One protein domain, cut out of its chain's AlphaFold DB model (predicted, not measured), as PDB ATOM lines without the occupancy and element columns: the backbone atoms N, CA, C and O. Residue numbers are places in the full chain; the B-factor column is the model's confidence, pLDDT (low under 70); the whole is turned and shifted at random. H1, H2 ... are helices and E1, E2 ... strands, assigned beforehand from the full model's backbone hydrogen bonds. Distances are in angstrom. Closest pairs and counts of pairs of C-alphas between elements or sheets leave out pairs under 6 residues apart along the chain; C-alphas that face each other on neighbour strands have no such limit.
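This is residues 3 to 26, 43 to 103 and 138 to 188 of the 190 residues of an uncharacterized protein of Yangia sp. PrR003 (UniProt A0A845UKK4). Two pairs of long helices make a wide V: H1 and H2 run side by side as one arm, H3 and H4 side by side as the other, and the arms meet at their ends in a corner. The short strand E1 follows H4 at that corner, and the short helix H5 packs on H2. The printed part has 136 residues with five named helices and one named strand, in the order H1, H2, H3, H4, E1, H5; its class is mostly helix. It is extended, with a radius of gyration of the C-alphas of 22.9 A, and spans 75 by 34 by 19 A.

H1, residues 5 to 22, touches H2, residues 43 to 74, at a shallow tilt of 18 degrees, opposite ways; their closest C-alphas are those of Ile 19 and Ala 54, 5.1 A apart. H2 is close to but not clearly touching H3, residues 77 to 99, and about perpendicular to it at 80 degrees; the closest C-alphas, of Asn 72 and Asn 78, are 5.8 A apart. H3 touches H4, residues 141 to 171, at a shallow tilt of 23 degrees, opposite ways, closest at the C-alphas of Ile 84 and Leu 158, 6.1 A. H1 and H4 touch only at their ends, with residues 5 to 6 and 169 to 171, and are about perpendicular at 73 degrees; the closest C-alphas, of Leu 5 and Asn 169, are 5.1 A apart. E1, residues 173 to 175, pairs with no named strand, but its residues 173 to 174 pair antiparallel with residues 3 to 4. The closest C-alphas of H2 and E1, those of Ser 67 and Ile 174, are 6.1 A apart. H5, residues 178 to 186, touches residues 56 to 64 of H2 at a steep tilt of 51 degrees, opposite ways, closest at the C-alphas of Ala 60 and Thr 180, 4.8 A. H1 and H5 are only just apart, at 8.5 A between closest C-alphas. In H1, H2, H3, H4 and H5 every O i to N i+4 pair is within hydrogen-bond range.

H1, residues 5 to 22, begins at C-alpha 5 (-49.911, -4.326, -31.142) and is 25.8 A long from first to last C-alpha. H2, residues 43 to 74, is 46.4 A long and ends at C-alpha 74 (-41.035, 1.061, -25.038). H3, residues 77 to 99, is 32.8 A, and H4, residues 141 to 171, is 45.2 A. E1, residues 173 to 175, is 6.8 A, and H5, residues 178 to 186, is 12.5 A, ending at C-alpha 186 (-61.416, 3.902, -47.339).

The two C-alphas farthest apart, those of Lys 45 and Glu 142, are 74.7 A apart. Residues 27 to 42 are not printed, with 8.6 A from C-alpha 26 to C-alpha 43, and neither are residues 104 to 137, with 5.2 A from C-alpha 103 to C-alpha 138. Of the links that are printed whole, H2 to H3, H4 to E1 and E1 to H5 are tight. The mean pLDDT of the printed part is 94.0, and no printed residue is under 70.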
ATOM      1  N   ILE A   3     -54.840   1.473 -31.308       93.06
ATOM      2  CA  ILE A   3     -55.003   0.024 -31.526       93.06
ATOM      3  C   ILE A   3     -53.924  -0.765 -30.781       93.06
ATOM      4  O   ILE A   3     -52.824  -0.263 -30.571       93.06
ATOM      5  N   SER A   4     -54.211  -2.008 -30.391       94.06
ATOM      6  CA  SER A   4     -53.205  -2.885 -29.773       94.06
ATOM      7  C   SER A   4     -52.143  -3.334 -30.778       94.06
ATOM      8  O   SER A   4     -52.417  -3.415 -31.977       94.06
ATOM      9  N   LEU A   5     -50.952  -3.716 -30.299       92.12
ATOM     10  CA  LEU A   5     -49.911  -4.326 -31.142       92.12
ATOM     11  C   LEU A   5     -50.431  -5.547 -31.911       92.12
ATOM     12  O   LEU A   5     -50.124  -5.726 -33.091       92.12
ATOM     13  N   ARG A   6     -51.270  -6.374 -31.270       92.00
ATOM     14  CA  ARG A   6     -51.920  -7.514 -31.932       92.00
ATOM     15  C   ARG A   6     -52.756  -7.073 -33.136       92.00
ATOM     16  O   ARG A   6     -52.625  -7.670 -34.206       92.00
ATOM     17  N   ASN A   7     -53.596  -6.056 -32.965       93.06
ATOM     18  CA  ASN A   7     -54.456  -5.555 -34.038       93.06
ATOM     19  C   ASN A   7     -53.629  -4.855 -35.119       93.06
ATOM     20  O   ASN A   7     -53.850  -5.090 -36.303       93.06
ATOM     21  N   ALA A   8     -52.608  -4.091 -34.730       93.50
ATOM     22  CA  ALA A   8     -51.678  -3.457 -35.655       93.50
ATOM     23  C   ALA A   8     -50.968  -4.478 -36.554       93.50
ATOM     24  O   ALA A   8     -50.831  -4.257 -37.753       93.50
ATOM     25  N   ASN A   9     -50.555  -5.624 -36.006       92.56
ATOM     26  CA  ASN A   9     -49.955  -6.704 -36.790       92.56
ATOM     27  C   ASN A   9     -50.953  -7.360 -37.759       92.56
ATOM     28  O   ASN A   9     -50.556  -7.803 -38.836       92.56
ATOM     29  N   ALA A  10     -52.238  -7.440 -37.400       93.75
ATOM     30  CA  ALA A  10     -53.275  -7.926 -38.307       93.75
ATOM     31  C   ALA A  10     -53.501  -6.947 -39.469       93.75
ATOM     32  O   ALA A  10     -53.406  -7.360 -40.622       93.75
ATOM     33  N   ILE A  11     -53.663  -5.658 -39.160       94.62
ATOM     34  CA  ILE A  11     -53.835  -4.582 -40.144       94.62
ATOM     35  C   ILE A  11     -52.649  -4.523 -41.115       94.62
ATOM     36  O   ILE A  11     -52.840  -4.424 -42.321       94.62
ATOM     37  N   GLN A  12     -51.410  -4.662 -40.629       95.38
ATOM     38  CA  GLN A  12     -50.230  -4.695 -41.503       95.38
ATOM     39  C   GLN A  12     -50.265  -5.835 -42.533       95.38
ATOM     40  O   GLN A  12     -49.793  -5.651 -43.653       95.38
ATOM     41  N   ARG A  13     -50.795  -7.013 -42.169       96.00
ATOM     42  CA  ARG A  13     -50.932  -8.140 -43.107       96.00
ATOM     43  C   ARG A  13     -51.994  -7.865 -44.161       96.00
ATOM     44  O   ARG A  13     -51.791  -8.203 -45.321       96.00
ATOM     45  N   GLU A  14     -53.093  -7.243 -43.759       94.88
ATOM     46  CA  GLU A  14     -54.174  -6.868 -44.664       94.88
ATOM     47  C   GLU A  14     -53.726  -5.796 -45.660       94.88
ATOM     48  O   GLU A  14     -53.853  -5.995 -46.865       94.88
ATOM     49  N   LEU A  15     -53.066  -4.735 -45.185       94.81
ATOM     50  CA  LEU A  15     -52.453  -3.712 -46.040       94.81
ATOM     51  C   LEU A  15     -51.446  -4.317 -47.027       94.81
ATOM     52  O   LEU A  15     -51.464  -3.982 -48.207       94.81
ATOM     53  N   ALA A  16     -50.588  -5.235 -46.571       94.75
ATOM     54  CA  ALA A  16     -49.653  -5.925 -47.459       94.75
ATOM     55  C   ALA A  16     -50.384  -6.743 -48.539       94.75
ATOM     56  O   ALA A  16     -49.984  -6.712 -49.700       94.75
ATOM     57  N   SER A  17     -51.475  -7.423 -48.176       94.94
ATOM     58  CA  SER A  17     -52.305  -8.163 -49.131       94.94
ATOM     59  C   SER A  17     -52.978  -7.246 -50.155       94.94
ATOM     60  O   SER A  17     -53.064  -7.620 -51.323       94.94
ATOM     61  N   LEU A  18     -53.445  -6.060 -49.747       94.38
ATOM     62  CA  LEU A  18     -54.034  -5.074 -50.658       94.38
ATOM     63  C   LEU A  18     -53.004  -4.538 -51.652       94.38
ATOM     64  O   LEU A  18     -53.278  -4.520 -52.849       94.38
ATOM     65  N   ILE A  19     -51.805  -4.178 -51.178       94.38
ATOM     66  CA  ILE A  19     -50.703  -3.730 -52.044       94.38
ATOM     67  C   ILE A  19     -50.407  -4.796 -53.100       94.38
ATOM     68  O   ILE A  19     -50.386  -4.488 -54.287       94.38
ATOM     69  N   SER A  20     -50.261  -6.060 -52.695       92.88
ATOM     70  CA  SER A  20     -50.001  -7.156 -53.636       92.88
ATOM     71  C   SER A  20     -51.149  -7.411 -54.620       92.88
ATOM     72  O   SER A  20     -50.902  -7.907 -55.713       92.88
ATOM     73  N   GLY A  21     -52.396  -7.084 -54.267       91.62
ATOM     74  CA  GLY A  21     -53.533  -7.156 -55.191       91.62
ATOM     75  C   GLY A  21     -53.571  -6.019 -56.220       91.62
ATOM     76  O   GLY A  21     -54.081  -6.205 -57.329       91.62
ATOM     77  N   LEU A  22     -53.034  -4.850 -55.860       91.50
ATOM     78  CA  LEU A  22     -52.984  -3.652 -56.706       91.50
ATOM     79  C   LEU A  22     -51.746  -3.617 -57.614       91.50
ATOM     80  O   LEU A  22     -51.827  -3.127 -58.741       91.50
ATOM     81  N   GLU A  23     -50.615  -4.153 -57.149       88.75
ATOM     82  CA  GLU A  23     -49.366  -4.245 -57.908       88.75
ATOM     83  C   GLU A  23     -49.479  -5.286 -59.031       88.75
ATOM     84  O   GLU A  23     -49.211  -6.473 -58.860       88.75
ATOM     85  N   GLN A  24     -49.870  -4.820 -60.214       85.12
ATOM     86  CA  GLN A  24     -49.918  -5.625 -61.434       85.12
ATOM     87  C   GLN A  24     -48.760  -5.245 -62.359       85.12
ATOM     88  O   GLN A  24     -48.352  -4.079 -62.412       85.12
ATOM     89  N   THR A  25     -48.233  -6.209 -63.119       86.31
ATOM     90  CA  THR A  25     -47.301  -5.890 -64.203       86.31
ATOM     91  C   THR A  25     -48.046  -5.062 -65.259       86.31
ATOM     92  O   THR A  25     -49.199  -5.368 -65.574       86.31
ATOM     93  N   PRO A  26     -47.449  -3.984 -65.802       86.62
ATOM     94  CA  PRO A  26     -48.050  -3.200 -66.881       86.62
ATOM     95  C   PRO A  26     -47.934  -3.951 -68.217       86.62
ATOM     96  O   PRO A  26     -47.347  -3.461 -69.179       86.62
ATOM     97  N   ARG A  43     -56.606   0.644 -69.835       85.94
ATOM     98  CA  ARG A  43     -55.827  -0.252 -68.966       85.94
ATOM     99  C   ARG A  43     -54.615   0.456 -68.369       85.94
ATOM    100  O   ARG A  43     -54.382   0.318 -67.174       85.94
ATOM    101  N   SER A  44     -53.922   1.273 -69.159       89.56
ATOM    102  CA  SER A  44     -52.815   2.115 -68.703       89.56
ATOM    103  C   SER A  44     -53.267   3.087 -67.610       89.56
ATOM    104  O   SER A  44     -52.674   3.110 -66.534       89.56
ATOM    105  N   LYS A  45     -54.378   3.812 -67.814       91.25
ATOM    106  CA  LYS A  45     -54.947   4.705 -66.786       91.25
ATOM    107  C   LYS A  45     -55.322   3.958 -65.508       91.25
ATOM    108  O   LYS A  45     -55.018   4.430 -64.419       91.25
ATOM    109  N   ARG A  46     -55.955   2.784 -65.626       90.38
ATOM    110  CA  ARG A  46     -56.300   1.951 -64.463       90.38
ATOM    111  C   ARG A  46     -55.052   1.495 -63.706       90.38
ATOM    112  O   ARG A  46     -55.051   1.528 -62.483       90.38
ATOM    113  N   TRP A  47     -54.002   1.103 -64.421       92.50
ATOM    114  CA  TRP A  47     -52.733   0.710 -63.815       92.50
ATOM    115  C   TRP A  47     -52.082   1.865 -63.043       92.50
ATOM    116  O   TRP A  47     -51.651   1.662 -61.912       92.50
ATOM    117  N   VAL A  48     -52.070   3.079 -63.608       93.44
ATOM    118  CA  VAL A  48     -51.567   4.278 -62.911       93.44
ATOM    119  C   VAL A  48     -52.354   4.528 -61.623       93.44
ATOM    120  O   VAL A  48     -51.743   4.678 -60.571       93.44
ATOM    121  N   LEU A  49     -53.689   4.470 -61.679       93.38
ATOM    122  CA  LEU A  49     -54.542   4.640 -60.496       93.38
ATOM    123  C   LEU A  49     -54.282   3.572 -59.424       93.38
ATOM    124  O   LEU A  49     -54.156   3.901 -58.250       93.38
ATOM    125  N   HIS A  50     -54.175   2.295 -59.806       93.56
ATOM    126  CA  HIS A  50     -53.862   1.220 -58.857       93.56
ATOM    127  C   HIS A  50     -52.479   1.397 -58.222       93.56
ATOM    128  O   HIS A  50     -52.300   1.087 -57.047       93.56
ATOM    129  N   ARG A  51     -51.503   1.902 -58.983       94.75
ATOM    130  CA  ARG A  51     -50.168   2.202 -58.466       94.75
ATOM    131  C   ARG A  51     -50.200   3.338 -57.446       94.75
ATOM    132  O   ARG A  51     -49.609   3.180 -56.386       94.75
ATOM    133  N   GLU A  52     -50.887   4.438 -57.747       93.88
ATOM    134  CA  GLU A  52     -51.051   5.563 -56.812       93.88
ATOM    135  C   GLU A  52     -51.735   5.098 -55.517       93.88
ATOM    136  O   GLU A  52     -51.210   5.315 -54.428       93.88
ATOM    137  N   GLN A  53     -52.817   4.323 -55.629       93.75
ATOM    138  CA  GLN A  53     -53.482   3.712 -54.472       93.75
ATOM    139  C   GLN A  53     -52.550   2.791 -53.671       93.75
ATOM    140  O   GLN A  53     -52.556   2.806 -52.441       93.75
ATOM    141  N   ALA A  54     -51.732   1.981 -54.349       94.31
ATOM    142  CA  ALA A  54     -50.754   1.127 -53.682       94.31
ATOM    143  C   ALA A  54     -49.678   1.949 -52.951       94.31
ATOM    144  O   ALA A  54     -49.214   1.523 -51.892       94.31
ATOM    145  N   ASP A  55     -49.291   3.110 -53.485       95.12
ATOM    146  CA  ASP A  55     -48.343   4.029 -52.855       95.12
ATOM    147  C   ASP A  55     -48.914   4.623 -51.555       95.12
ATOM    148  O   ASP A  55     -48.240   4.542 -50.521       95.12
ATOM    149  N   ASP A  56     -50.173   5.068 -51.556       94.19
ATOM    150  CA  ASP A  56     -50.862   5.578 -50.358       94.19
ATOM    151  C   ASP A  56     -50.992   4.496 -49.269       94.19
ATOM    152  O   ASP A  56     -50.623   4.685 -48.102       94.19
ATOM    153  N   ILE A  57     -51.436   3.292 -49.652       95.12
ATOM    154  CA  ILE A  57     -51.545   2.139 -48.741       95.12
ATOM    155  C   ILE A  57     -50.166   1.752 -48.188       95.12
ATOM    156  O   ILE A  57     -50.037   1.363 -47.019       95.12
ATOM    157  N   ARG A  58     -49.105   1.882 -48.991       96.00
ATOM    158  CA  ARG A  58     -47.732   1.627 -48.548       96.00
ATOM    159  C   ARG A  58     -47.283   2.662 -47.524       96.00
ATOM    160  O   ARG A  58     -46.674   2.277 -46.524       96.00
ATOM    161  N   GLU A  59     -47.607   3.937 -47.707       94.88
ATOM    162  CA  GLU A  59     -47.321   4.966 -46.705       94.88
ATOM    163  C   GLU A  59     -48.011   4.654 -45.367       94.88
ATOM    164  O   GLU A  59     -47.347   4.624 -44.324       94.88
ATOM    165  N   ALA A  60     -49.298   4.291 -45.399       94.69
ATOM    166  CA  ALA A  60     -50.042   3.828 -44.226       94.69
ATOM    167  C   ALA A  60     -49.374   2.618 -43.542       94.69
ATOM    168  O   ALA A  60     -49.149   2.625 -42.325       94.69
ATOM    169  N   LEU A  61     -48.986   1.598 -44.317       96.19
ATOM    170  CA  LEU A  61     -48.300   0.402 -43.819       96.19
ATOM    171  C   LEU A  61     -46.996   0.750 -43.090       96.19
ATOM    172  O   LEU A  61     -46.737   0.243 -41.992       96.19
ATOM    173  N   TYR A  62     -46.162   1.606 -43.681       96.00
ATOM    174  CA  TYR A  62     -44.890   1.992 -43.069       96.00
ATOM    175  C   TYR A  62     -45.065   2.953 -41.889       96.00
ATOM    176  O   TYR A  62     -44.260   2.898 -40.956       96.00
ATOM    177  N   GLY A  63     -46.126   3.764 -41.873       94.75
ATOM    178  CA  GLY A  63     -46.539   4.527 -40.696       94.75
ATOM    179  C   GLY A  63     -46.817   3.611 -39.503       94.75
ATOM    180  O   GLY A  63     -46.189   3.753 -38.452       94.75
ATOM    181  N   ILE A  64     -47.663   2.592 -39.693       95.31
ATOM    182  CA  ILE A  64     -47.983   1.609 -38.644       95.31
ATOM    183  C   ILE A  64     -46.730   0.844 -38.202       95.31
ATOM    184  O   ILE A  64     -46.522   0.665 -37.003       95.31
ATOM    185  N   ARG A  65     -45.857   0.430 -39.132       95.50
ATOM    186  CA  ARG A  65     -44.599  -0.266 -38.789       95.50
ATOM    187  C   ARG A  65     -43.699   0.558 -37.872       95.50
ATOM    188  O   ARG A  65     -43.133   0.001 -36.931       95.50
ATOM    189  N   LYS A  66     -43.571   1.866 -38.118       95.19
ATOM    190  CA  LYS A  66     -42.792   2.767 -37.253       95.19
ATOM    191  C   LYS A  66     -43.399   2.840 -35.851       95.19
ATOM    192  O   LYS A  66     -42.672   2.653 -34.877       95.19
ATOM    193  N   SER A  67     -44.716   3.022 -35.749       94.31
ATOM    194  CA  SER A  67     -45.415   3.058 -34.457       94.31
ATOM    195  C   SER A  67     -45.293   1.737 -33.690       94.31
ATOM    196  O   SER A  67     -44.988   1.744 -32.500       94.31
ATOM    197  N   VAL A  68     -45.451   0.593 -34.368       95.06
ATOM    198  CA  VAL A  68     -45.251  -0.739 -33.772       95.06
ATOM    199  C   VAL A  68     -43.818  -0.923 -33.291       95.06
ATOM    200  O   VAL A  68     -43.610  -1.395 -32.179       95.06
ATOM    201  N   SER A  69     -42.823  -0.525 -34.086       94.19
ATOM    202  CA  SER A  69     -41.416  -0.635 -33.694       94.19
ATOM    203  C   SER A  69     -41.111   0.164 -32.422       94.19
ATOM    204  O   SER A  69     -40.514  -0.379 -31.489       94.19
ATOM    205  N   ALA A  70     -41.584   1.411 -32.346       94.06
ATOM    206  CA  ALA A  70     -41.425   2.254 -31.165       94.06
ATOM    207  C   ALA A  70     -42.127   1.652 -29.936       94.06
ATOM    208  O   ALA A  70     -41.532   1.548 -28.864       94.06
ATOM    209  N   ALA A  71     -43.364   1.188 -30.099       94.25
ATOM    210  CA  ALA A  71     -44.135   0.598 -29.013       94.25
ATOM    211  C   ALA A  71     -43.566  -0.746 -28.531       94.25
ATOM    212  O   ALA A  71     -43.557  -1.007 -27.329       94.25
ATOM    213  N   ASN A  72     -43.020  -1.578 -29.423       92.62
ATOM    214  CA  ASN A  72     -42.328  -2.814 -29.046       92.62
ATOM    215  C   ASN A  72     -41.090  -2.537 -28.186       92.62
ATOM    216  O   ASN A  72     -40.806  -3.286 -27.251       92.62
ATOM    217  N   HIS A  73     -40.358  -1.465 -28.496       93.12
ATOM    218  CA  HIS A  73     -39.208  -1.049 -27.705       93.12
ATOM    219  C   HIS A  73     -39.636  -0.518 -26.331       93.12
ATOM    220  O   HIS A  73     -39.172  -1.022 -25.314       93.12
ATOM    221  N   VAL A  74     -40.577   0.431 -26.290       93.81
ATOM    222  CA  VAL A  74     -41.035   1.061 -25.038       93.81
ATOM    223  C   VAL A  74     -41.725   0.065 -24.099       93.81
ATOM    224  O   VAL A  74     -41.564   0.149 -22.885       93.81
ATOM    225  N   SER A  75     -42.471  -0.902 -24.637       92.44
ATOM    226  CA  SER A  75     -43.152  -1.936 -23.841       92.44
ATOM    227  C   SER A  75     -42.219  -3.029 -23.307       92.44
ATOM    228  O   SER A  75     -42.668  -3.889 -22.545       92.44
ATOM    229  N   GLY A  76     -40.944  -3.036 -23.713       93.75
ATOM    230  CA  GLY A  76     -39.998  -4.110 -23.402       93.75
ATOM    231  C   GLY A  76     -40.313  -5.430 -24.117       93.75
ATOM    232  O   GLY A  76     -39.744  -6.466 -23.779       93.75
ATOM    233  N   LEU A  77     -41.215  -5.430 -25.108       94.06
ATOM    234  CA  LEU A  77     -41.544  -6.635 -25.873       94.06
ATOM    235  C   LEU A  77     -40.321  -7.167 -26.628       94.06
ATOM    236  O   LEU A  77     -40.148  -8.381 -26.709       94.06
ATOM    237  N   ASN A  78     -39.458  -6.284 -27.136       94.19
ATOM    238  CA  ASN A  78     -38.218  -6.689 -27.807       94.19
ATOM    239  C   ASN A  78     -37.314  -7.532 -26.894       94.19
ATOM    240  O   ASN A  78     -36.805  -8.564 -27.332       94.19
ATOM    241  N   ASP A  79     -37.175  -7.141 -25.628       96.56
ATOM    242  CA  ASP A  79     -36.344  -7.860 -24.658       96.56
ATOM    243  C   ASP A  79     -36.960  -9.222 -24.325       96.56
ATOM    244  O   ASP A  79     -36.285 -10.248 -24.376       96.56
ATOM    245  N   VAL A  80     -38.280  -9.264 -24.106       97.38
ATOM    246  CA  VAL A  80     -39.006 -10.521 -23.870       97.38
ATOM    247  C   VAL A  80     -38.869 -11.477 -25.059       97.38
ATOM    248  O   VAL A  80     -38.700 -12.680 -24.864       97.38
ATOM    249  N   LEU A  81     -38.925 -10.976 -26.296       96.19
ATOM    250  CA  LEU A  81     -38.726 -11.797 -27.494       96.19
ATOM    251  C   LEU A  81     -37.292 -12.340 -27.586       96.19
ATOM    252  O   LEU A  81     -37.112 -13.501 -27.961       96.19
ATOM    253  N   ALA A  82     -36.287 -11.547 -27.209       97.94
ATOM    254  CA  ALA A  82     -34.902 -12.002 -27.144       97.94
ATOM    255  C   ALA A  82     -34.711 -13.095 -26.076       97.94
ATOM    256  O   ALA A  82     -34.074 -14.116 -26.344       97.94
ATOM    257  N   ASP A  83     -35.326 -12.938 -24.904       98.19
ATOM    258  CA  ASP A  83     -35.289 -13.935 -23.831       98.19
ATOM    259  C   ASP A  83     -36.006 -15.236 -24.215       98.19
ATOM    260  O   ASP A  83     -35.527 -16.328 -23.889       98.19
ATOM    261  N   ILE A  84     -37.121 -15.149 -24.952       98.38
ATOM    262  CA  ILE A  84     -37.789 -16.319 -25.541       98.38
ATOM    263  C   ILE A  84     -36.817 -17.052 -26.466       98.38
ATOM    264  O   ILE A  84     -36.607 -18.250 -26.282       98.38
ATOM    265  N   ALA A  85     -36.194 -16.343 -27.411       98.31
ATOM    266  CA  ALA A  85     -35.279 -16.943 -28.380       98.31
ATOM    267  C   ALA A  85     -34.072 -17.609 -27.697       98.31
ATOM    268  O   ALA A  85     -33.726 -18.749 -28.010       98.31
ATOM    269  N   LYS A  86     -33.477 -16.937 -26.703       98.50
ATOM    270  CA  LYS A  86     -32.405 -17.501 -25.874       98.50
ATOM    271  C   LYS A  86     -32.858 -18.786 -25.180       98.50
ATOM    272  O   LYS A  86     -32.156 -19.792 -25.241       98.50
ATOM    273  N   THR A  87     -34.027 -18.762 -24.543       98.19
ATOM    274  CA  THR A  87     -34.564 -19.914 -23.802       98.19
ATOM    275  C   THR A  87     -34.869 -21.090 -24.734       98.19
ATOM    276  O   THR A  87     -34.601 -22.239 -24.384       98.19
ATOM    277  N   GLU A  88     -35.393 -20.831 -25.935       98.31
ATOM    278  CA  GLU A  88     -35.637 -21.865 -26.948       98.31
ATOM    279  C   GLU A  88     -34.334 -22.519 -27.429       98.31
ATOM    280  O   GLU A  88     -34.279 -23.750 -27.538       98.31
ATOM    281  N   GLU A  89     -33.267 -21.741 -27.637       98.44
ATOM    282  CA  GLU A  89     -31.959 -22.298 -27.997       98.44
ATOM    283  C   GLU A  89     -31.358 -23.109 -26.839       98.44
ATOM    284  O   GLU A  89     -30.876 -24.219 -27.065       98.44
ATOM    285  N   SER A  90     -31.468 -22.641 -25.589       98.06
ATOM    286  CA  SER A  90     -31.048 -23.426 -24.417       98.06
ATOM    287  C   SER A  90     -31.800 -24.758 -24.333       98.06
ATOM    288  O   SER A  90     -31.173 -25.806 -24.220       98.06
ATOM    289  N   ILE A  91     -33.129 -24.758 -24.502       98.31
ATOM    290  CA  ILE A  91     -33.941 -25.989 -24.534       98.31
ATOM    291  C   ILE A  91     -33.451 -26.951 -25.615       98.31
ATOM    292  O   ILE A  91     -33.380 -28.159 -25.386       98.31
ATOM    293  N   LYS A  92     -33.151 -26.441 -26.810       98.00
ATOM    294  CA  LYS A  92     -32.677 -27.250 -27.935       98.00
ATOM    295  C   LYS A  92     -31.315 -27.877 -27.641       98.00
ATOM    296  O   LYS A  92     -31.139 -29.066 -27.905       98.00
ATOM    297  N   VAL A  93     -30.383 -27.113 -27.073       97.19
ATOM    298  CA  VAL A  93     -29.059 -27.611 -26.669       97.19
ATOM    299  C   VAL A  93     -29.190 -28.675 -25.576       97.19
ATOM    300  O   VAL A  93     -28.650 -29.769 -25.738       97.19
ATOM    301  N   THR A  94     -29.965 -28.415 -24.520       96.62
ATOM    302  CA  THR A  94     -30.178 -29.365 -23.415       96.62
ATOM    303  C   THR A  94     -30.848 -30.653 -23.897       96.62
ATOM    304  O   THR A  94     -30.406 -31.747 -23.552       96.62
ATOM    305  N   LYS A  95     -31.864 -30.562 -24.768       96.88
ATOM    306  CA  LYS A  95     -32.483 -31.745 -25.392       96.88
ATOM    307  C   LYS A  95     -31.473 -32.570 -26.181       96.88
ATOM    308  O   LYS A  95     -31.409 -33.778 -25.991       96.88
ATOM    309  N   ARG A  96     -30.659 -31.922 -27.019       95.25
ATOM    310  CA  ARG A  96     -29.621 -32.602 -27.805       95.25
ATOM    311  C   ARG A  96     -28.593 -33.298 -26.907       95.25
ATOM    312  O   ARG A  96     -28.140 -34.389 -27.234       95.25
ATOM    313  N   ALA A  97     -28.241 -32.699 -25.770       93.81
ATOM    314  CA  ALA A  97     -27.358 -33.333 -24.793       93.81
ATOM    315  C   ALA A  97     -27.994 -34.597 -24.180       93.81
ATOM    316  O   ALA A  97     -27.325 -35.619 -24.035       93.81
ATOM    317  N   LEU A  98     -29.297 -34.555 -23.884       94.00
ATOM    318  CA  LEU A  98     -30.054 -35.686 -23.335       94.00
ATOM    319  C   LEU A  98     -30.326 -36.809 -24.354       94.00
ATOM    320  O   LEU A  98     -30.507 -37.957 -23.947       94.00
ATOM    321  N   GLU A  99     -30.323 -36.512 -25.658       92.88
ATOM    322  CA  GLU A  99     -30.432 -37.509 -26.740       92.88
ATOM    323  C   GLU A  99     -29.195 -38.415 -26.851       92.88
ATOM    324  O   GLU A  99     -29.299 -39.546 -27.333       92.88
ATOM    325  N   ALA A 100     -28.024 -37.954 -26.396       89.81
ATOM    326  CA  ALA A 100     -26.832 -38.793 -26.338       89.81
ATOM    327  C   ALA A 100     -27.069 -40.002 -25.417       89.81
ATOM    328  O   ALA A 100     -27.862 -39.934 -24.479       89.81
ATOM    329  N   LYS A 101     -26.367 -41.117 -25.650       85.38
ATOM    330  CA  LYS A 101     -26.426 -42.277 -24.742       85.38
ATOM    331  C   LYS A 101     -25.881 -41.906 -23.356       85.38
ATOM    332  O   LYS A 101     -25.158 -40.922 -23.206       85.38
ATOM    333  N   GLU A 102     -26.227 -42.684 -22.340       85.94
ATOM    334  CA  GLU A 102     -25.607 -42.571 -21.018       85.94
ATOM    335  C   GLU A 102     -24.161 -43.089 -21.045       85.94
ATOM    336  O   GLU A 102     -23.822 -43.975 -21.839       85.94
ATOM    337  N   ARG A 103     -23.300 -42.516 -20.196       90.31
ATOM    338  CA  ARG A 103     -21.938 -43.001 -19.990       90.31
ATOM    339  C   ARG A 103     -21.965 -44.355 -19.267       90.31
ATOM    340  O   ARG A 103     -22.490 -44.421 -18.158       90.31
ATOM    341  N   LEU A 138     -21.060 -39.271 -22.989       90.44
ATOM    342  CA  LEU A 138     -20.176 -38.568 -22.053       90.44
ATOM    343  C   LEU A 138     -20.806 -38.376 -20.664       90.44
ATOM    344  O   LEU A 138     -20.095 -38.308 -19.664       90.44
ATOM    345  N   LEU A 139     -22.135 -38.273 -20.608       92.06
ATOM    346  CA  LEU A 139     -22.859 -37.833 -19.420       92.06
ATOM    347  C   LEU A 139     -23.164 -38.992 -18.473       92.06
ATOM    348  O   LEU A 139     -23.708 -40.016 -18.885       92.06
ATOM    349  N   THR A 140     -22.851 -38.786 -17.198       91.94
ATOM    350  CA  THR A 140     -23.274 -39.658 -16.091       91.94
ATOM    351  C   THR A 140     -24.776 -39.585 -15.845       91.94
ATOM    352  O   THR A 140     -25.428 -38.634 -16.276       91.94
ATOM    353  N   PHE A 141     -25.307 -40.552 -15.094       89.44
ATOM    354  CA  PHE A 141     -26.676 -40.513 -14.585       89.44
ATOM    355  C   PHE A 141     -27.004 -39.178 -13.891       89.44
ATOM    356  O   PHE A 141     -27.929 -38.491 -14.313       89.44
ATOM    357  N   GLU A 142     -26.186 -38.758 -12.920       91.56
ATOM    358  CA  GLU A 142     -26.382 -37.514 -12.153       91.56
ATOM    359  C   GLU A 142     -26.412 -36.269 -13.056       91.56
ATOM    360  O   GLU A 142     -27.271 -35.401 -12.921       91.56
ATOM    361  N   GLN A 143     -25.511 -36.195 -14.042       93.81
ATOM    362  CA  GLN A 143     -25.499 -35.087 -15.005       93.81
ATOM    363  C   GLN A 143     -26.740 -35.089 -15.903       93.81
ATOM    364  O   GLN A 143     -27.245 -34.024 -16.255       93.81
ATOM    365  N   ARG A 144     -27.240 -36.264 -16.299       94.31
ATOM    366  CA  ARG A 144     -28.477 -36.377 -17.088       94.31
ATOM    367  C   ARG A 144     -29.706 -36.002 -16.265       94.31
ATOM    368  O   ARG A 144     -30.617 -35.385 -16.810       94.31
ATOM    369  N   GLU A 145     -29.732 -36.358 -14.986       94.88
ATOM    370  CA  GLU A 145     -30.796 -35.979 -14.057       94.88
ATOM    371  C   GLU A 145     -30.840 -34.456 -13.887       94.88
ATOM    372  O   GLU A 145     -31.868 -33.847 -14.179       94.88
ATOM    373  N   TYR A 146     -29.694 -33.828 -13.604       96.06
ATOM    374  CA  TYR A 146     -29.569 -32.368 -13.546       96.06
ATOM    375  C   TYR A 146     -30.065 -31.681 -14.830       96.06
ATOM    376  O   TYR A 146     -30.874 -30.757 -14.779       96.06
ATOM    377  N   LEU A 147     -29.644 -32.158 -16.009       96.38
ATOM    378  CA  LEU A 147     -30.096 -31.600 -17.292       96.38
ATOM    379  C   LEU A 147     -31.598 -31.813 -17.537       96.38
ATOM    380  O   LEU A 147     -32.230 -31.032 -18.251       96.38
ATOM    381  N   THR A 148     -32.182 -32.874 -16.978       96.38
ATOM    382  CA  THR A 148     -33.624 -33.139 -17.073       96.38
ATOM    383  C   THR A 148     -34.415 -32.146 -16.225       96.38
ATOM    384  O   THR A 148     -35.429 -31.618 -16.694       96.38
ATOM    385  N   GLU A 149     -33.937 -31.847 -15.018       97.56
ATOM    386  CA  GLU A 149     -34.501 -30.802 -14.157       97.56
ATOM    387  C   GLU A 149     -34.356 -29.415 -14.795       97.56
ATOM    388  O   GLU A 149     -35.348 -28.697 -14.948       97.56
ATOM    389  N   GLU A 150     -33.159 -29.085 -15.290       97.38
ATOM    390  CA  GLU A 150     -32.894 -27.837 -16.009       97.38
ATOM    391  C   GLU A 150     -33.831 -27.679 -17.218       97.38
ATOM    392  O   GLU A 150     -34.425 -26.618 -17.428       97.38
ATOM    393  N   LEU A 151     -34.048 -28.745 -17.996       97.94
ATOM    394  CA  LEU A 151     -34.979 -28.726 -19.123       97.94
ATOM    395  C   LEU A 151     -36.419 -28.423 -18.684       97.94
ATOM    396  O   LEU A 151     -37.153 -27.730 -19.403       97.94
ATOM    397  N   ALA A 152     -36.854 -28.947 -17.536       97.94
ATOM    398  CA  ALA A 152     -38.178 -28.664 -16.995       97.94
ATOM    399  C   ALA A 152     -38.312 -27.185 -16.595       97.94
ATOM    400  O   ALA A 152     -39.318 -26.546 -16.926       97.94
ATOM    401  N   ASP A 153     -37.287 -26.614 -15.968       98.12
ATOM    402  CA  ASP A 153     -37.271 -25.209 -15.557       98.12
ATOM    403  C   ASP A 153     -37.181 -24.239 -16.736       98.12
ATOM    404  O   ASP A 153     -37.904 -23.235 -16.773       98.12
ATOM    405  N   LEU A 154     -36.394 -24.573 -17.761       98.31
ATOM    406  CA  LEU A 154     -36.355 -23.819 -19.013       98.31
ATOM    407  C   LEU A 154     -37.729 -23.804 -19.695       98.31
ATOM    408  O   LEU A 154     -38.176 -22.759 -20.165       98.31
ATOM    409  N   ARG A 155     -38.455 -24.931 -19.705       98.25
ATOM    410  CA  ARG A 155     -39.822 -24.998 -20.259       98.25
ATOM    411  C   ARG A 155     -40.813 -24.133 -19.480       98.25
ATOM    412  O   ARG A 155     -41.626 -23.447 -20.099       98.25
ATOM    413  N   ARG A 156     -40.744 -24.137 -18.145       98.38
ATOM    414  CA  ARG A 156     -41.578 -23.269 -17.290       98.38
ATOM    415  C   ARG A 156     -41.278 -21.792 -17.544       98.38
ATOM    416  O   ARG A 156     -42.199 -20.985 -17.662       98.38
ATOM    417  N   THR A 157     -39.998 -21.452 -17.664       98.06
ATOM    418  CA  THR A 157     -39.541 -20.096 -17.990       98.06
ATOM    419  C   THR A 157     -40.045 -19.665 -19.364       98.06
ATOM    420  O   THR A 157     -40.634 -18.592 -19.484       98.06
ATOM    421  N   LEU A 158     -39.925 -20.528 -20.376       98.25
ATOM    422  CA  LEU A 158     -40.427 -20.264 -21.724       98.25
ATOM    423  C   LEU A 158     -41.932 -19.979 -21.733       98.25
ATOM    424  O   LEU A 158     -42.366 -19.030 -22.382       98.25
ATOM    425  N   HIS A 159     -42.726 -20.774 -21.009       98.19
ATOM    426  CA  HIS A 159     -44.169 -20.548 -20.905       98.19
ATOM    427  C   HIS A 159     -44.470 -19.167 -20.313       98.19
ATOM    428  O   HIS A 159     -45.219 -18.392 -20.900       98.19
ATOM    429  N   ARG A 160     -43.812 -18.816 -19.203       98.25
ATOM    430  CA  ARG A 160     -43.978 -17.514 -18.542       98.25
ATOM    431  C   ARG A 160     -43.612 -16.345 -19.458       98.25
ATOM    432  O   ARG A 160     -44.320 -15.341 -19.485       98.25
ATOM    433  N   LEU A 161     -42.517 -16.466 -20.210       98.12
ATOM    434  CA  LEU A 161     -42.093 -15.445 -21.169       98.12
ATOM    435  C   LEU A 161     -43.084 -15.312 -22.334       98.12
ATOM    436  O   LEU A 161     -43.409 -14.195 -22.732       98.12
ATOM    437  N   LYS A 162     -43.620 -16.428 -22.848       97.56
ATOM    438  CA  LYS A 162     -44.656 -16.419 -23.895       97.56
ATOM    439  C   LYS A 162     -45.950 -15.763 -23.416       97.56
ATOM    440  O   LYS A 162     -46.490 -14.919 -24.131       97.56
ATOM    441  N   ASP A 163     -46.392 -16.062 -22.197       97.69
ATOM    442  CA  ASP A 163     -47.554 -15.401 -21.593       97.69
ATOM    443  C   ASP A 163     -47.318 -13.898 -21.439       97.69
ATOM    444  O   ASP A 163     -48.182 -13.083 -21.769       97.69
ATOM    445  N   ARG A 164     -46.119 -13.510 -20.990       96.44
ATOM    446  CA  ARG A 164     -45.744 -12.103 -20.866       96.44
ATOM    447  C   ARG A 164     -45.751 -11.394 -22.220       96.44
ATOM    448  O   ARG A 164     -46.299 -10.299 -22.320       96.44
ATOM    449  N   SER A 165     -45.197 -12.019 -23.256       96.31
ATOM    450  CA  SER A 165     -45.232 -11.508 -24.631       96.31
ATOM    451  C   SER A 165     -46.666 -11.322 -25.131       96.31
ATOM    452  O   SER A 165     -46.988 -10.291 -25.725       96.31
ATOM    453  N   LEU A 166     -47.565 -12.267 -24.842       94.81
ATOM    454  CA  LEU A 166     -48.979 -12.152 -25.203       94.81
ATOM    455  C   LEU A 166     -49.654 -10.977 -24.483       94.81
ATOM    456  O   LEU A 166     -50.350 -10.190 -25.120       94.81
ATOM    457  N   GLN A 167     -49.418 -10.824 -23.178       94.06
ATOM    458  CA  GLN A 167     -49.949  -9.701 -22.402       94.06
ATOM    459  C   GLN A 167     -49.459  -8.355 -22.941       94.06
ATOM    460  O   GLN A 167     -50.264  -7.446 -23.127       94.06
ATOM    461  N   LEU A 168     -48.161  -8.230 -23.230       93.75
ATOM    462  CA  LEU A 168     -47.595  -7.011 -23.812       93.75
ATOM    463  C   LEU A 168     -48.204  -6.717 -25.187       93.75
ATOM    464  O   LEU A 168     -48.566  -5.576 -25.452       93.75
ATOM    465  N   ASN A 169     -48.407  -7.733 -26.027       92.00
ATOM    466  CA  ASN A 169     -49.039  -7.564 -27.338       92.00
ATOM    467  C   ASN A 169     -50.506  -7.105 -27.269       92.00
ATOM    468  O   ASN A 169     -50.993  -6.454 -28.194       92.00
ATOM    469  N   LEU A 170     -51.228  -7.474 -26.208       92.12
ATOM    470  CA  LEU A 170     -52.624  -7.078 -26.013       92.12
ATOM    471  C   LEU A 170     -52.748  -5.699 -25.360       92.12
ATOM    472  O   LEU A 170     -53.601  -4.914 -25.768       92.12
ATOM    473  N   ASN A 171     -51.898  -5.408 -24.376       92.56
ATOM    474  CA  ASN A 171     -52.007  -4.208 -23.545       92.56
ATOM    475  C   ASN A 171     -51.247  -3.006 -24.109       92.56
ATOM    476  O   ASN A 171     -51.547  -1.871 -23.749       92.56
ATOM    477  N   THR A 172     -50.253  -3.234 -24.967       93.06
ATOM    478  CA  THR A 172     -49.512  -2.139 -25.593       93.06
ATOM    479  C   THR A 172     -50.331  -1.582 -26.744       93.06
ATOM    480  O   THR A 172     -50.657  -2.298 -27.696       93.06
ATOM    481  N   LEU A 173     -50.654  -0.298 -26.636       93.88
ATOM    482  CA  LEU A 173     -51.383   0.457 -27.641       93.88
ATOM    483  C   LEU A 173     -50.412   1.275 -28.491       93.88
ATOM    484  O   LEU A 173     -49.372   1.723 -28.008       93.88
ATOM    485  N   ILE A 174     -50.776   1.476 -29.751       94.06
ATOM    486  CA  ILE A 174     -50.111   2.403 -30.659       94.06
ATOM    487  C   ILE A 174     -51.096   3.464 -31.120       94.06
ATOM    488  O   ILE A 174     -52.270   3.170 -31.367       94.06
ATOM    489  N   ASP A 175     -50.591   4.680 -31.290       91.94
ATOM    490  CA  ASP A 175     -51.326   5.754 -31.936       91.94
ATOM    491  C   ASP A 175     -51.204   5.624 -33.459       91.94
ATOM    492  O   ASP A 175     -50.110   5.515 -34.027       91.94
ATOM    493  N   VAL A 176     -52.359   5.624 -34.118       90.94
ATOM    494  CA  VAL A 176     -52.488   5.655 -35.575       90.94
ATOM    495  C   VAL A 176     -52.721   7.097 -35.997       90.94
ATOM    496  O   VAL A 176     -53.657   7.746 -35.514       90.94
ATOM    497  N   ALA A 177     -51.861   7.586 -36.893       91.38
ATOM    498  CA  ALA A 177     -51.953   8.934 -37.435       91.38
ATOM    499  C   ALA A 177     -53.276   9.131 -38.207       91.38
ATOM    500  O   ALA A 177     -53.723   8.193 -38.868       91.38
ATOM    501  N   PRO A 178     -53.876  10.337 -38.194       91.19
ATOM    502  CA  PRO A 178     -55.154  10.588 -38.867       91.19
ATOM    503  C   PRO A 178     -55.152  10.244 -40.362       91.19
ATOM    504  O   PRO A 178     -56.104   9.647 -40.847       91.19
ATOM    505  N   ALA A 179     -54.062  10.544 -41.078       89.25
ATOM    506  CA  ALA A 179     -53.931  10.207 -42.499       89.25
ATOM    507  C   ALA A 179     -53.965   8.687 -42.744       89.25
ATOM    508  O   ALA A 179     -54.620   8.208 -43.660       89.25
ATOM    509  N   THR A 180     -53.306   7.912 -41.879       90.81
ATOM    510  CA  THR A 180     -53.352   6.446 -41.922       90.81
ATOM    511  C   THR A 180     -54.741   5.921 -41.573       90.81
ATOM    512  O   THR A 180     -55.193   4.958 -42.177       90.81
ATOM    513  N   GLU A 181     -55.427   6.536 -40.607       91.44
ATOM    514  CA  GLU A 181     -56.790   6.153 -40.227       91.44
ATOM    515  C   GLU A 181     -57.775   6.314 -41.391       91.44
ATOM    516  O   GLU A 181     -58.601   5.428 -41.599       91.44
ATOM    517  N   GLU A 182     -57.650   7.387 -42.172       92.00
ATOM    518  CA  GLU A 182     -58.491   7.603 -43.352       92.00
ATOM    519  C   GLU A 182     -58.290   6.498 -44.395       92.00
ATOM    520  O   GLU A 182     -59.252   5.843 -44.790       92.00
ATOM    521  N   ILE A 183     -57.034   6.183 -44.728       91.06
ATOM    522  CA  ILE A 183     -56.693   5.106 -45.674       91.06
ATOM    523  C   ILE A 183     -57.264   3.757 -45.206       91.06
ATOM    524  O   ILE A 183     -57.757   2.966 -46.013       91.06
ATOM    525  N   LEU A 184     -57.235   3.476 -43.899       90.44
ATOM    526  CA  LEU A 184     -57.813   2.245 -43.349       90.44
ATOM    527  C   LEU A 184     -59.341   2.190 -43.514       90.44
ATOM    528  O   LEU A 184     -59.872   1.119 -43.821       90.44
ATOM    529  N   ARG A 185     -60.042   3.320 -43.343       92.12
ATOM    530  CA  ARG A 185     -61.500   3.416 -43.530       92.12
ATOM    531  C   ARG A 185     -61.896   3.288 -44.997       92.12
ATOM    532  O   ARG A 185     -62.818   2.538 -45.315       92.12
ATOM    533  N   GLU A 186     -61.184   3.971 -45.890       91.69
ATOM    534  CA  GLU A 186     -61.416   3.902 -47.339       91.69
ATOM    535  C   GLU A 186     -61.312   2.463 -47.860       91.69
ATOM    536  O   GLU A 186     -62.127   2.022 -48.674       91.69
ATOM    537  N   ASN A 187     -60.360   1.697 -47.319       88.19
ATOM    538  CA  ASN A 187     -60.116   0.304 -47.684       88.19
ATOM    539  C   ASN A 187     -60.927  -0.716 -46.858       88.19
ATOM    540  O   ASN A 187     -60.747  -1.917 -47.044       88.19
ATOM    541  N   ARG A 188     -61.846  -0.264 -45.986       89.44
ATOM    542  CA  ARG A 188     -62.732  -1.104 -45.146       89.44
ATOM    543  C   ARG A 188     -62.000  -2.106 -44.244       89.44
ATOM    544  O   ARG A 188     -62.519  -3.188 -43.971       89.44
TER     545      ARG A 188